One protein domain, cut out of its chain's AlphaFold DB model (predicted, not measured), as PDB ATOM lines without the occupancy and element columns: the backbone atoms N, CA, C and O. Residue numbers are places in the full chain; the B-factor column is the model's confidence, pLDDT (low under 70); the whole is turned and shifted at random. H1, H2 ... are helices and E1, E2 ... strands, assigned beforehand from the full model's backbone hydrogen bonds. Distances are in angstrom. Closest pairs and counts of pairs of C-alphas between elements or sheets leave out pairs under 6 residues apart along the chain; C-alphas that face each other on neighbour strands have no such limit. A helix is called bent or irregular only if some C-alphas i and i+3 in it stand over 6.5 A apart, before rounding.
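This is residues 2 to 83 of the 141 residues of an uncharacterized protein of Serratia marcescens (UniProt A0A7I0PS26). A small pair of parallel strands, E1 and E2, lies in the middle between helix H3 on one side and helix H4 on the other. The short helix H1 packs on H3, the small helix H2 lies out past the starting end of E1, and a long stretch with no named element, residues 63 to 83, runs from the end of H4 back past the E2 side of the strand pair to the H3 side. The printed part has 82 residues, with four named helices and two named strands in the order H1, H2, E1, H3, E2, H4 along the chain; the sheet has the order E1, E2 and is parallel. The class is mixed, helices and strands, with under half of the printed residues in named elements. The whole is compact, with a radius of gyration of the C-alphas of 12.8 A and spans of 37 by 27 by 20 A.

Strand E1 is residues 20 to 24, 12.4 A from first to last C-alpha, and begins at C-alpha 20 at (1.635, 20.753, -47.867). Strand E2 is residues 45 to 49, 13.3 A from first to last C-alpha. Helix H3 is residues 30 to 38, 12.1 A long by the same measure, and begins at C-alpha 30 at (15.015, 13.119, -51.213). Helix H4 is residues 54 to 62, 11.9 A long, and ends at C-alpha 62 at (3.004, 32.353, -45.167). The two shorter helices come first in the printed part: H1 is residues 2 to 5, with C-alpha 2 at (5.332, 7.720, -39.322), and H2 is residues 9 to 14. None of the helices is bent or irregular.

E1 and E2 are parallel neighbours, with 21 degrees between their N-to-C directions. C-alphas 22 and 47 face each other at 4.7 A. Across this pair, N 22 and O 46 are within hydrogen-bond range at 2.8 A, as are N 48 and O 22 at 2.9 A. E1, H3 and E2 form a strand-helix-strand unit, two parallel neighbour strands with a helix between them along the chain, and its crossover is right-handed. H3 and E2 are near each other, with 6 pairs of C-alphas within 10 A. The closest C-alphas of E1 and H3 are those of Ser 24 and Val 32, 8.0 A apart. For H4, the closest C-alphas with E1 are those of Ile 21 and Val 61, 7.0 A apart, and with E2 those of Val 48 and Leu 57, 7.8 A apart. H3 and H4 are apart. H1 and H3 touch, with 5 pairs of C-alphas within 8 A, the closest being those of Leu 4 and Val 35 at 6.7 A. H2 touches no helix, and H2 and E2 are apart. In H2, H3 and H4 every O i to N i+4 pair is within hydrogen-bond range; H1 is too short for such a pair, and its 1 pair of O i and N i+3 is within range.

The two C-alphas farthest apart are those of Met 55 and Ala 81, at 39.1 A, while the first and last printed C-alphas, of Gln 2 and Ile 83, are 15.5 A apart. The printed part has no cut. The links from H1 to H2, H2 to E1, E1 to H3 and E2 to H4 are tight, the link from H3 to E2 is short, and no link is long. After H4, residues 63 to 83 hold no named element, and their C-alphas lie 8 to 20 A from the mean of all C-alphas. The mean pLDDT of the printed part is 80.7, with 12 residues under 70: residue 2, residues 27 to 28 and residues 64 to 72.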
ATOM      1  N   GLN A   2       6.699   8.266 -39.330       66.88
ATOM      2  CA  GLN A   2       5.332   7.720 -39.322       66.88
ATOM      3  C   GLN A   2       4.253   8.708 -39.797       66.88
ATOM      4  O   GLN A   2       3.395   8.333 -40.585       66.88
ATOM      5  N   GLN A   3       4.323   9.970 -39.365       71.81
ATOM      6  CA  GLN A   3       3.350  11.000 -39.746       71.81
ATOM      7  C   GLN A   3       3.266  11.191 -41.267       71.81
ATOM      8  O   GLN A   3       2.171  11.326 -41.796       71.81
ATOM      9  N   LEU A   4       4.397  11.106 -41.980       75.44
ATOM     10  CA  LEU A   4       4.432  11.217 -43.442       75.44
ATOM     11  C   LEU A   4       3.751  10.027 -44.130       75.44
ATOM     12  O   LEU A   4       3.134  10.201 -45.174       75.44
ATOM     13  N   LEU A   5       3.823   8.828 -43.538       76.56
ATOM     14  CA  LEU A   5       3.127   7.647 -44.059       76.56
ATOM     15  C   LEU A   5       1.606   7.747 -43.893       76.56
ATOM     16  O   LEU A   5       0.886   7.059 -44.606       76.56
ATOM     17  N   CYS A   6       1.116   8.581 -42.973       76.44
ATOM     18  CA  CYS A   6      -0.312   8.800 -42.738       76.44
ATOM     19  C   CYS A   6      -0.917   9.896 -43.631       76.44
ATOM     20  O   CYS A   6      -2.130  10.090 -43.600       76.44
ATOM     21  N   LEU A   7      -0.102  10.607 -44.419       78.00
ATOM     22  CA  LEU A   7      -0.577  11.656 -45.318       78.00
ATOM     23  C   LEU A   7      -1.231  11.037 -46.552       78.00
ATOM     24  O   LEU A   7      -0.575  10.729 -47.544       78.00
ATOM     25  N   GLU A   8      -2.545  10.857 -46.484       77.12
ATOM     26  CA  GLU A   8      -3.342  10.394 -47.611       77.12
ATOM     27  C   GLU A   8      -3.921  11.578 -48.387       77.12
ATOM     28  O   GLU A   8      -4.616  12.432 -47.834       77.12
ATOM     29  N   HIS A   9      -3.672  11.613 -49.698       77.19
ATOM     30  CA  HIS A   9      -4.146  12.697 -50.557       77.19
ATOM     31  C   HIS A   9      -5.667  12.891 -50.506       77.19
ATOM     32  O   HIS A   9      -6.124  14.029 -50.406       77.19
ATOM     33  N   GLY A  10      -6.445  11.803 -50.514       77.12
ATOM     34  CA  GLY A  10      -7.907  11.873 -50.476       77.12
ATOM     35  C   GLY A  10      -8.438  12.574 -49.224       77.12
ATOM     36  O   GLY A  10      -9.329  13.416 -49.324       77.12
ATOM     37  N   LEU A  11      -7.852  12.288 -48.058       80.81
ATOM     38  CA  LEU A  11      -8.224  12.935 -46.797       80.81
ATOM     39  C   LEU A  11      -7.842  14.415 -46.785       80.81
ATOM     40  O   LEU A  11      -8.645  15.250 -46.380       80.81
ATOM     41  N   MET A  12      -6.648  14.749 -47.281       84.94
ATOM     42  CA  MET A  12      -6.188  16.137 -47.320       84.94
ATOM     43  C   MET A  12      -7.063  17.007 -48.233       84.94
ATOM     44  O   MET A  12      -7.457  18.104 -47.850       84.94
ATOM     45  N   VAL A  13      -7.425  16.504 -49.416       82.94
ATOM     46  CA  VAL A  13      -8.300  17.236 -50.344       82.94
ATOM     47  C   VAL A  13      -9.702  17.413 -49.762       82.94
ATOM     48  O   VAL A  13     -10.246  18.512 -49.825       82.94
ATOM     49  N   ARG A  14     -10.276  16.371 -49.142       85.69
ATOM     50  CA  ARG A  14     -11.592  16.461 -48.481       85.69
ATOM     51  C   ARG A  14     -11.611  17.471 -47.335       85.69
ATOM     52  O   ARG A  14     -12.619  18.133 -47.135       85.69
ATOM     53  N   ALA A  15     -10.501  17.608 -46.617       86.75
ATOM     54  CA  ALA A  15     -10.333  18.610 -45.567       86.75
ATOM     55  C   ALA A  15      -9.990  20.019 -46.104       86.75
ATOM     56  O   ALA A  15      -9.769  20.935 -45.317       86.75
ATOM     57  N   GLY A  16      -9.942  20.214 -47.427       87.00
ATOM     58  CA  GLY A  16      -9.718  21.521 -48.051       87.00
ATOM     59  C   GLY A  16      -8.256  21.974 -48.092       87.00
ATOM     60  O   GLY A  16      -7.986  23.128 -48.432       87.00
ATOM     61  N   PHE A  17      -7.297  21.096 -47.783       87.94
ATOM     62  CA  PHE A  17      -5.879  21.436 -47.878       87.94
ATOM     63  C   PHE A  17      -5.465  21.615 -49.341       87.94
ATOM     64  O   PHE A  17      -5.646  20.726 -50.172       87.94
ATOM     65  N   ARG A  18      -4.864  22.769 -49.645       86.88
ATOM     66  CA  ARG A  18      -4.401  23.124 -50.999       86.88
ATOM     67  C   ARG A  18      -2.897  22.979 -51.199       86.88
ATOM     68  O   ARG A  18      -2.436  23.009 -52.330       86.88
ATOM     69  N   ARG A  19      -2.137  22.848 -50.112       87.38
ATOM     70  CA  ARG A  19      -0.674  22.806 -50.106       87.38
ATOM     71  C   ARG A  19      -0.186  22.086 -48.857       87.38
ATOM     72  O   ARG A  19      -0.821  22.177 -47.808       87.38
ATOM     73  N   LEU A  20       0.947  21.404 -48.973       88.44
ATOM     74  CA  LEU A  20       1.635  20.753 -47.867       88.44
ATOM     75  C   LEU A  20       2.997  21.416 -47.647       88.44
ATOM     76  O   LEU A  20       3.798  21.518 -48.569       88.44
ATOM     77  N   ILE A  21       3.283  21.834 -46.417       88.31
ATOM     78  CA  ILE A  21       4.614  22.306 -46.033       88.31
ATOM     79  C   ILE A  21       5.200  21.294 -45.060       88.31
ATOM     80  O   ILE A  21       4.581  20.973 -44.046       88.31
ATOM     81  N   VAL A  22       6.384  20.781 -45.374       88.00
ATOM     82  CA  VAL A  22       7.105  19.827 -44.536       88.00
ATOM     83  C   VAL A  22       8.337  20.507 -43.970       88.00
ATOM     84  O   VAL A  22       9.282  20.800 -44.698       88.00
ATOM     85  N   LEU A  23       8.327  20.734 -42.658       87.12
ATOM     86  CA  LEU A  23       9.517  21.132 -41.918       87.12
ATOM     87  C   LEU A  23      10.309  19.868 -41.585       87.12
ATOM     88  O   LEU A  23       9.814  18.980 -40.891       87.12
ATOM     89  N   SER A  24      11.520  19.765 -42.116       84.69
ATOM     90  CA  SER A  24      12.373  18.588 -41.989       84.69
ATOM     91  C   SER A  24      13.765  19.019 -41.542       84.69
ATOM     92  O   SER A  24      14.348  19.863 -42.205       84.69
ATOM     93  N   PRO A  25      14.339  18.453 -40.469       79.88
ATOM     94  CA  PRO A  25      15.717  18.755 -40.070       79.88
ATOM     95  C   PRO A  25      16.767  18.023 -40.928       79.88
ATOM     96  O   PRO A  25      17.952  18.060 -40.605       79.88
ATOM     97  N   PHE A  26      16.345  17.281 -41.958       74.50
ATOM     98  CA  PHE A  26      17.217  16.446 -42.784       74.50
ATOM     99  C   PHE A  26      17.704  17.220 -44.009       74.50
ATOM    100  O   PHE A  26      16.883  17.664 -44.810       74.50
ATOM    101  N   GLY A  27      19.028  17.333 -44.178       60.28
ATOM    102  CA  GLY A  27      19.652  18.124 -45.249       60.28
ATOM    103  C   GLY A  27      19.372  17.601 -46.664       60.28
ATOM    104  O   GLY A  27      19.376  18.368 -47.625       60.28
ATOM    105  N   VAL A  28      19.053  16.307 -46.807       61.84
ATOM    106  CA  VAL A  28      18.693  15.687 -48.091       61.84
ATOM    107  C   VAL A  28      17.195  15.369 -48.126       61.84
ATOM    108  O   VAL A  28      16.742  14.295 -47.729       61.84
ATOM    109  N   ASN A  29      16.412  16.286 -48.696       72.31
ATOM    110  CA  ASN A  29      14.951  16.169 -48.820       72.31
ATOM    111  C   ASN A  29      14.468  14.993 -49.694       72.31
ATOM    112  O   ASN A  29      13.269  14.728 -49.764       72.31
ATOM    113  N   ASN A  30      15.368  14.241 -50.337       83.44
ATOM    114  CA  ASN A  30      15.015  13.119 -51.213       83.44
ATOM    115  C   ASN A  30      14.291  11.989 -50.472       83.44
ATOM    116  O   ASN A  30      13.382  11.380 -51.032       83.44
ATOM    117  N   ALA A  31      14.642  11.733 -49.209       85.38
ATOM    118  CA  ALA A  31      13.956  10.725 -48.401       85.38
ATOM    119  C   ALA A  31      12.505  11.138 -48.101       85.38
ATOM    120  O   ALA A  31      11.582  10.336 -48.248       85.38
ATOM    121  N   VAL A  32      12.293  12.411 -47.749       88.38
ATOM    122  CA  VAL A  32      10.960  12.986 -47.518       88.38
ATOM    123  C   VAL A  32      10.136  12.953 -48.806       88.38
ATOM    124  O   VAL A  32       9.024  12.428 -48.791       88.38
ATOM    125  N   ARG A  33      10.697  13.412 -49.933       89.31
ATOM    126  CA  ARG A  33      10.050  13.345 -51.255       89.31
ATOM    127  C   ARG A  33       9.616  11.932 -51.604       89.31
ATOM    128  O   ARG A  33       8.467  11.730 -51.979       89.31
ATOM    129  N   GLN A  34      10.501  10.949 -51.435       89.88
ATOM    130  CA  GLN A  34      10.184   9.556 -51.737       89.88
ATOM    131  C   GLN A  34       9.004   9.056 -50.897       89.88
ATOM    132  O   GLN A  34       8.112   8.401 -51.433       89.88
ATOM    133  N   VAL A  35       8.961   9.381 -49.601       90.19
ATOM    134  CA  VAL A  35       7.828   9.005 -48.744       90.19
ATOM    135  C   VAL A  35       6.539   9.681 -49.198       90.19
ATOM    136  O   VAL A  35       5.513   9.013 -49.242       90.19
ATOM    137  N   LEU A  36       6.576  10.959 -49.571       90.81
ATOM    138  CA  LEU A  36       5.393  11.684 -50.041       90.81
ATOM    139  C   LEU A  36       4.874  11.146 -51.386       90.81
ATOM    140  O   LEU A  36       3.668  10.958 -51.543       90.81
ATOM    141  N   VAL A  37       5.775  10.810 -52.317       91.38
ATOM    142  CA  VAL A  37       5.441  10.126 -53.580       91.38
ATOM    143  C   VAL A  37       4.792   8.772 -53.290       91.38
ATOM    144  O   VAL A  37       3.719   8.467 -53.808       91.38
ATOM    145  N   CYS A  38       5.393   7.974 -52.405       91.38
ATOM    146  CA  CYS A  38       4.849   6.685 -51.982       91.38
ATOM    147  C   CYS A  38       3.542   6.807 -51.178       91.38
ATOM    148  O   CYS A  38       2.724   5.890 -51.199       91.38
ATOM    149  N   GLY A  39       3.309   7.926 -50.492       87.88
ATOM    150  CA  GLY A  39       2.036   8.265 -49.848       87.88
ATOM    151  C   GLY A  39       0.946   8.676 -50.842       87.88
ATOM    152  O   GLY A  39      -0.227   8.752 -50.479       87.88
ATOM    153  N   GLY A  40       1.311   8.905 -52.107       88.25
ATOM    154  CA  GLY A  40       0.394   9.344 -53.152       88.25
ATOM    155  C   GLY A  40      -0.019  10.810 -53.017       88.25
ATOM    156  O   GLY A  40      -1.091  11.173 -53.495       88.25
ATOM    157  N   VAL A  41       0.793  11.646 -52.360       88.56
ATOM    158  CA  VAL A  41       0.522  13.079 -52.189       88.56
ATOM    159  C   VAL A  41       0.607  13.795 -53.538       88.56
ATOM    160  O   VAL A  41       1.638  13.746 -54.200       88.56
ATOM    161  N   ARG A  42      -0.478  14.477 -53.934       87.81
ATOM    162  CA  ARG A  42      -0.559  15.251 -55.194       87.81
ATOM    163  C   ARG A  42      -0.739  16.756 -54.992       87.81
ATOM    164  O   ARG A  42      -0.980  17.479 -55.951       87.81
ATOM    165  N   LEU A  43      -0.693  17.217 -53.746       87.62
ATOM    166  CA  LEU A  43      -0.737  18.644 -53.448       87.62
ATOM    167  C   LEU A  43       0.634  19.267 -53.744       87.62
ATOM    168  O   LEU A  43       1.635  18.563 -53.603       87.62
ATOM    169  N   PRO A  44       0.699  20.564 -54.088       89.38
ATOM    170  CA  PRO A  44       1.942  21.323 -54.047       89.38
ATOM    171  C   PRO A  44       2.627  21.131 -52.692       89.38
ATOM    172  O   PRO A  44       1.996  21.307 -51.642       89.38
ATOM    173  N   VAL A  45       3.898  20.735 -52.715       88.38
ATOM    174  CA  VAL A  45       4.695  20.474 -51.518       88.38
ATOM    175  C   VAL A  45       5.821  21.491 -51.431       88.38
ATOM    176  O   VAL A  45       6.492  21.766 -52.416       88.38
ATOM    177  N   ARG A  46       6.085  22.006 -50.231       87.75
ATOM    178  CA  ARG A  46       7.336  22.705 -49.930       87.75
ATOM    179  C   ARG A  46       8.057  22.000 -48.799       87.75
ATOM    180  O   ARG A  46       7.488  21.847 -47.722       87.75
ATOM    181  N   ILE A  47       9.300  21.587 -49.028       86.75
ATOM    182  CA  ILE A  47      10.131  20.958 -47.999       86.75
ATOM    183  C   ILE A  47      11.189  21.962 -47.560       86.75
ATOM    184  O   ILE A  47      11.908  22.523 -48.383       86.75
ATOM    185  N   VAL A  48      11.241  22.212 -46.260       85.00
ATOM    186  CA  VAL A  48      11.944  23.339 -45.654       85.00
ATOM    187  C   VAL A  48      12.804  22.813 -44.514       85.00
ATOM    188  O   VAL A  48      12.328  21.992 -43.729       85.00
ATOM    189  N   ASP A  49      14.047  23.289 -44.400       85.25
ATOM    190  CA  ASP A  49      14.901  22.904 -43.277       85.25
ATOM    191  C   ASP A  49      14.325  23.455 -41.964       85.25
ATOM    192  O   ASP A  49      14.226  24.671 -41.776       85.25
ATOM    193  N   ALA A  50      13.957  22.553 -41.052       86.00
ATOM    194  CA  ALA A  50      13.413  22.885 -39.738       86.00
ATOM    195  C   ALA A  50      14.406  23.652 -38.845       86.00
ATOM    196  O   ALA A  50      13.980  24.297 -37.891       86.00
ATOM    197  N   ARG A  51      15.711  23.597 -39.145       86.44
ATOM    198  CA  ARG A  51      16.773  24.324 -38.428       86.44
ATOM    199  C   ARG A  51      16.917  25.779 -38.880       86.44
ATOM    200  O   ARG A  51      17.721  26.519 -38.318       86.44
ATOM    201  N   SER A  52      16.152  26.199 -39.886       85.12
ATOM    202  CA  SER A  52      16.202  27.568 -40.395       85.12
ATOM    203  C   SER A  52      15.686  28.584 -39.367       85.12
ATOM    204  O   SER A  52      14.817  28.257 -38.554       85.12
ATOM    205  N   PRO A  53      16.133  29.854 -39.431       89.44
ATOM    206  CA  PRO A  53      15.633  30.905 -38.550       89.44
ATOM    207  C   PRO A  53      14.106  31.043 -38.612       89.44
ATOM    208  O   PRO A  53      13.517  31.039 -39.694       89.44
ATOM    209  N   VAL A  54      13.454  31.260 -37.463       87.88
ATOM    210  CA  VAL A  54      11.982  31.372 -37.356       87.88
ATOM    211  C   VAL A  54      11.407  32.443 -38.285       87.88
ATOM    212  O   VAL A  54      10.360  32.236 -38.895       87.88
ATOM    213  N   MET A  55      12.101  33.572 -38.451       86.50
ATOM    214  CA  MET A  55      11.686  34.631 -39.381       86.50
ATOM    215  C   MET A  55      11.644  34.151 -40.833       86.50
ATOM    216  O   MET A  55      10.753  34.536 -41.592       86.50
ATOM    217  N   TRP A  56      12.577  33.279 -41.209       84.00
ATOM    218  CA  TRP A  56      12.603  32.669 -42.528       84.00
ATOM    219  C   TRP A  56      11.507  31.607 -42.662       84.00
ATOM    220  O   TRP A  56      10.732  31.670 -43.613       84.00
ATOM    221  N   LEU A  57      11.335  30.728 -41.666       84.88
ATOM    222  CA  LEU A  57      10.234  29.754 -41.638       84.88
ATOM    223  C   LEU A  57       8.867  30.436 -41.773       84.88
ATOM    224  O   LEU A  57       8.056  30.033 -42.603       84.88
ATOM    225  N   ARG A  58       8.628  31.520 -41.026       85.25
ATOM    226  CA  ARG A  58       7.395  32.313 -41.110       85.25
ATOM    227  C   ARG A  58       7.174  32.852 -42.521       85.25
ATOM    228  O   ARG A  58       6.071  32.734 -43.048       85.25
ATOM    229  N   ARG A  59       8.211  33.417 -43.146       84.25
ATOM    230  CA  ARG A  59       8.132  33.933 -44.520       84.25
ATOM    231  C   ARG A  59       7.805  32.822 -45.519       84.25
ATOM    232  O   ARG A  59       6.976  33.026 -46.396       84.25
ATOM    233  N   VAL A  60       8.435  31.660 -45.382       80.69
ATOM    234  CA  VAL A  60       8.267  30.515 -46.289       80.69
ATOM    235  C   VAL A  60       6.906  29.832 -46.121       80.69
ATOM    236  O   VAL A  60       6.322  29.374 -47.102       80.69
ATOM    237  N   VAL A  61       6.385  29.767 -44.896       79.75
ATOM    238  CA  VAL A  61       5.075  29.170 -44.610       79.75
ATOM    239  C   VAL A  61       3.938  30.077 -45.076       79.75
ATOM    240  O   VAL A  61       2.973  29.593 -45.664       79.75
ATOM    241  N   LEU A  62       4.053  31.387 -44.837       82.31
ATOM    242  CA  LEU A  62       3.004  32.353 -45.167       82.31
ATOM    243  C   LEU A  62       3.038  32.823 -46.627       82.31
ATOM    244  O   LEU A  62       2.025  33.324 -47.111       82.31
ATOM    245  N   SER A  63       4.159  32.676 -47.343       74.56
ATOM    246  CA  SER A  63       4.214  33.047 -48.758       74.56
ATOM    247  C   SER A  63       3.343  32.105 -49.590       74.56
ATOM    248  O   SER A  63       3.581  30.898 -49.649       74.56
ATOM    249  N   GLN A  64       2.312  32.661 -50.226       62.53
ATOM    250  CA  GLN A  64       1.472  31.964 -51.196       62.53
ATOM    251  C   GLN A  64       1.981  32.297 -52.603       62.53
ATOM    252  O   GLN A  64       1.951  33.457 -53.005       62.53
ATOM    253  N   GLY A  65       2.456  31.298 -53.351       54.25
ATOM    254  CA  GLY A  65       2.916  31.497 -54.731       54.25
ATOM    255  C   GLY A  65       4.266  32.217 -54.878       54.25
ATOM    256  O   GLY A  65       4.853  32.696 -53.909       54.25
ATOM    257  N   ALA A  66       4.756  32.232 -56.122       47.94
ATOM    258  CA  ALA A  66       6.129  32.475 -56.594       47.94
ATOM    259  C   ALA A  66       6.769  33.854 -56.292       47.94
ATOM    260  O   ALA A  66       7.760  34.228 -56.911       47.94
ATOM    261  N   LEU A  67       6.245  34.635 -55.345       42.03
ATOM    262  CA  LEU A  67       6.664  36.026 -55.117       42.03
ATOM    263  C   LEU A  67       7.861  36.204 -54.169       42.03
ATOM    264  O   LEU A  67       8.131  37.297 -53.674       42.03
ATOM    265  N   SER A  68       8.635  35.157 -53.915       43.50
ATOM    266  CA  SER A  68       9.937  35.327 -53.280       43.50
ATOM    267  C   SER A  68      10.811  34.133 -53.585       43.50
ATOM    268  O   SER A  68      10.368  33.000 -53.439       43.50
ATOM    269  N   GLN A  69      12.071  34.396 -53.922       49.59
ATOM    270  CA  GLN A  69      13.167  33.451 -54.174       49.59
ATOM    271  C   GLN A  69      13.482  32.494 -52.988       49.59
ATOM    272  O   GLN A  69      14.558  31.916 -52.908       49.59
ATOM    273  N   ALA A  70      12.561  32.327 -52.035       51.09
ATOM    274  CA  ALA A  70      12.702  31.604 -50.774       51.09
ATOM    275  C   ALA A  70      12.174  30.151 -50.829       51.09
ATOM    276  O   ALA A  70      11.832  29.581 -49.796       51.09
ATOM    277  N   GLY A  71      12.121  29.550 -52.019       58.28
ATOM    278  CA  GLY A  71      11.701  28.164 -52.234       58.28
ATOM    279  C   GLY A  71      10.337  28.073 -52.912       58.28
ATOM    280  O   GLY A  71       9.344  28.595 -52.407       58.28
ATOM    281  N   GLU A  72      10.301  27.413 -54.064       69.75
ATOM    282  CA  GLU A  72       9.078  27.182 -54.828       69.75
ATOM    283  C   GLU A  72       8.311  25.972 -54.288       69.75
ATOM    284  O   GLU A  72       8.875  25.080 -53.650       69.75
ATOM    285  N   ASP A  73       6.998  25.963 -54.515       82.69
ATOM    286  CA  ASP A  73       6.210  24.756 -54.286       82.69
ATOM    287  C   ASP A  73       6.484  23.782 -55.430       82.69
ATOM    288  O   ASP A  73       6.289  24.115 -56.597       82.69
ATOM    289  N   GLU A  74       6.917  22.572 -55.098       85.81
ATOM    290  CA  GLU A  74       7.142  21.513 -56.072       85.81
ATOM    291  C   GLU A  74       5.911  20.605 -56.173       85.81
ATOM    292  O   GLU A  74       5.297  20.216 -55.174       85.81
ATOM    293  N   LEU A  75       5.553  20.236 -57.403       87.50
ATOM    294  CA  LEU A  75       4.655  19.115 -57.653       87.50
ATOM    295  C   LEU A  75       5.492  17.842 -57.725       87.50
ATOM    296  O   LEU A  75       6.372  17.703 -58.574       87.50
ATOM    297  N   LEU A  76       5.217  16.907 -56.821       88.81
ATOM    298  CA  LEU A  76       5.931  15.638 -56.781       88.81
ATOM    299  C   LEU A  76       5.596  14.773 -58.010       88.81
ATOM    300  O   LEU A  76       4.462  14.807 -58.501       88.81
ATOM    301  N   PRO A  77       6.551  13.957 -58.498       87.31
ATOM    302  CA  PRO A  77       6.326  13.102 -59.654       87.31
ATOM    303  C   PRO A  77       5.213  12.086 -59.382       87.31
ATOM    304  O   PRO A  77       5.166  11.437 -58.333       87.31
ATOM    305  N   GLN A  78       4.332  11.905 -60.364       86.94
ATOM    306  CA  GLN A  78       3.245  10.938 -60.271       86.94
ATOM    307  C   GLN A  78       3.754   9.543 -60.634       86.94
ATOM    308  O   GLN A  78       4.001   9.238 -61.798       86.94
ATOM    309  N   MET A  79       3.895   8.679 -59.628       90.00
ATOM    310  CA  MET A  79       4.379   7.307 -59.811       90.00
ATOM    311  C   MET A  79       3.399   6.302 -59.186       90.00
ATOM    312  O   MET A  79       3.660   5.803 -58.090       90.00
ATOM    313  N   PRO A  80       2.272   5.973 -59.856       87.12
ATOM    314  CA  PRO A  80       1.225   5.112 -59.292       87.12
ATOM    315  C   PRO A  80       1.739   3.755 -58.793       87.12
ATOM    316  O   PRO A  80       1.330   3.287 -57.734       87.12
ATOM    317  N   ALA A  81       2.704   3.162 -59.502       89.88
ATOM    318  CA  ALA A  81       3.324   1.890 -59.128       89.88
ATOM    319  C   ALA A  81       4.088   1.935 -57.787       89.88
ATOM    320  O   ALA A  81       4.318   0.891 -57.169       89.88
ATOM    321  N   LEU A  82       4.488   3.126 -57.329       91.62
ATOM    322  CA  LEU A  82       5.201   3.327 -56.067       91.62
ATOM    323  C   LEU A  82       4.276   3.681 -54.899       91.62
ATOM    324  O   LEU A  82       4.750   3.723 -53.763       91.62
ATOM    325  N   ILE A  83       2.981   3.902 -55.144       92.38
ATOM    326  CA  ILE A  83       2.031   4.231 -54.081       92.38
ATOM    327  C   ILE A  83       1.869   3.018 -53.158       92.38
ATOM    328  O   ILE A  83       1.647   1.886 -53.601       92.38
TER     329      ILE A  83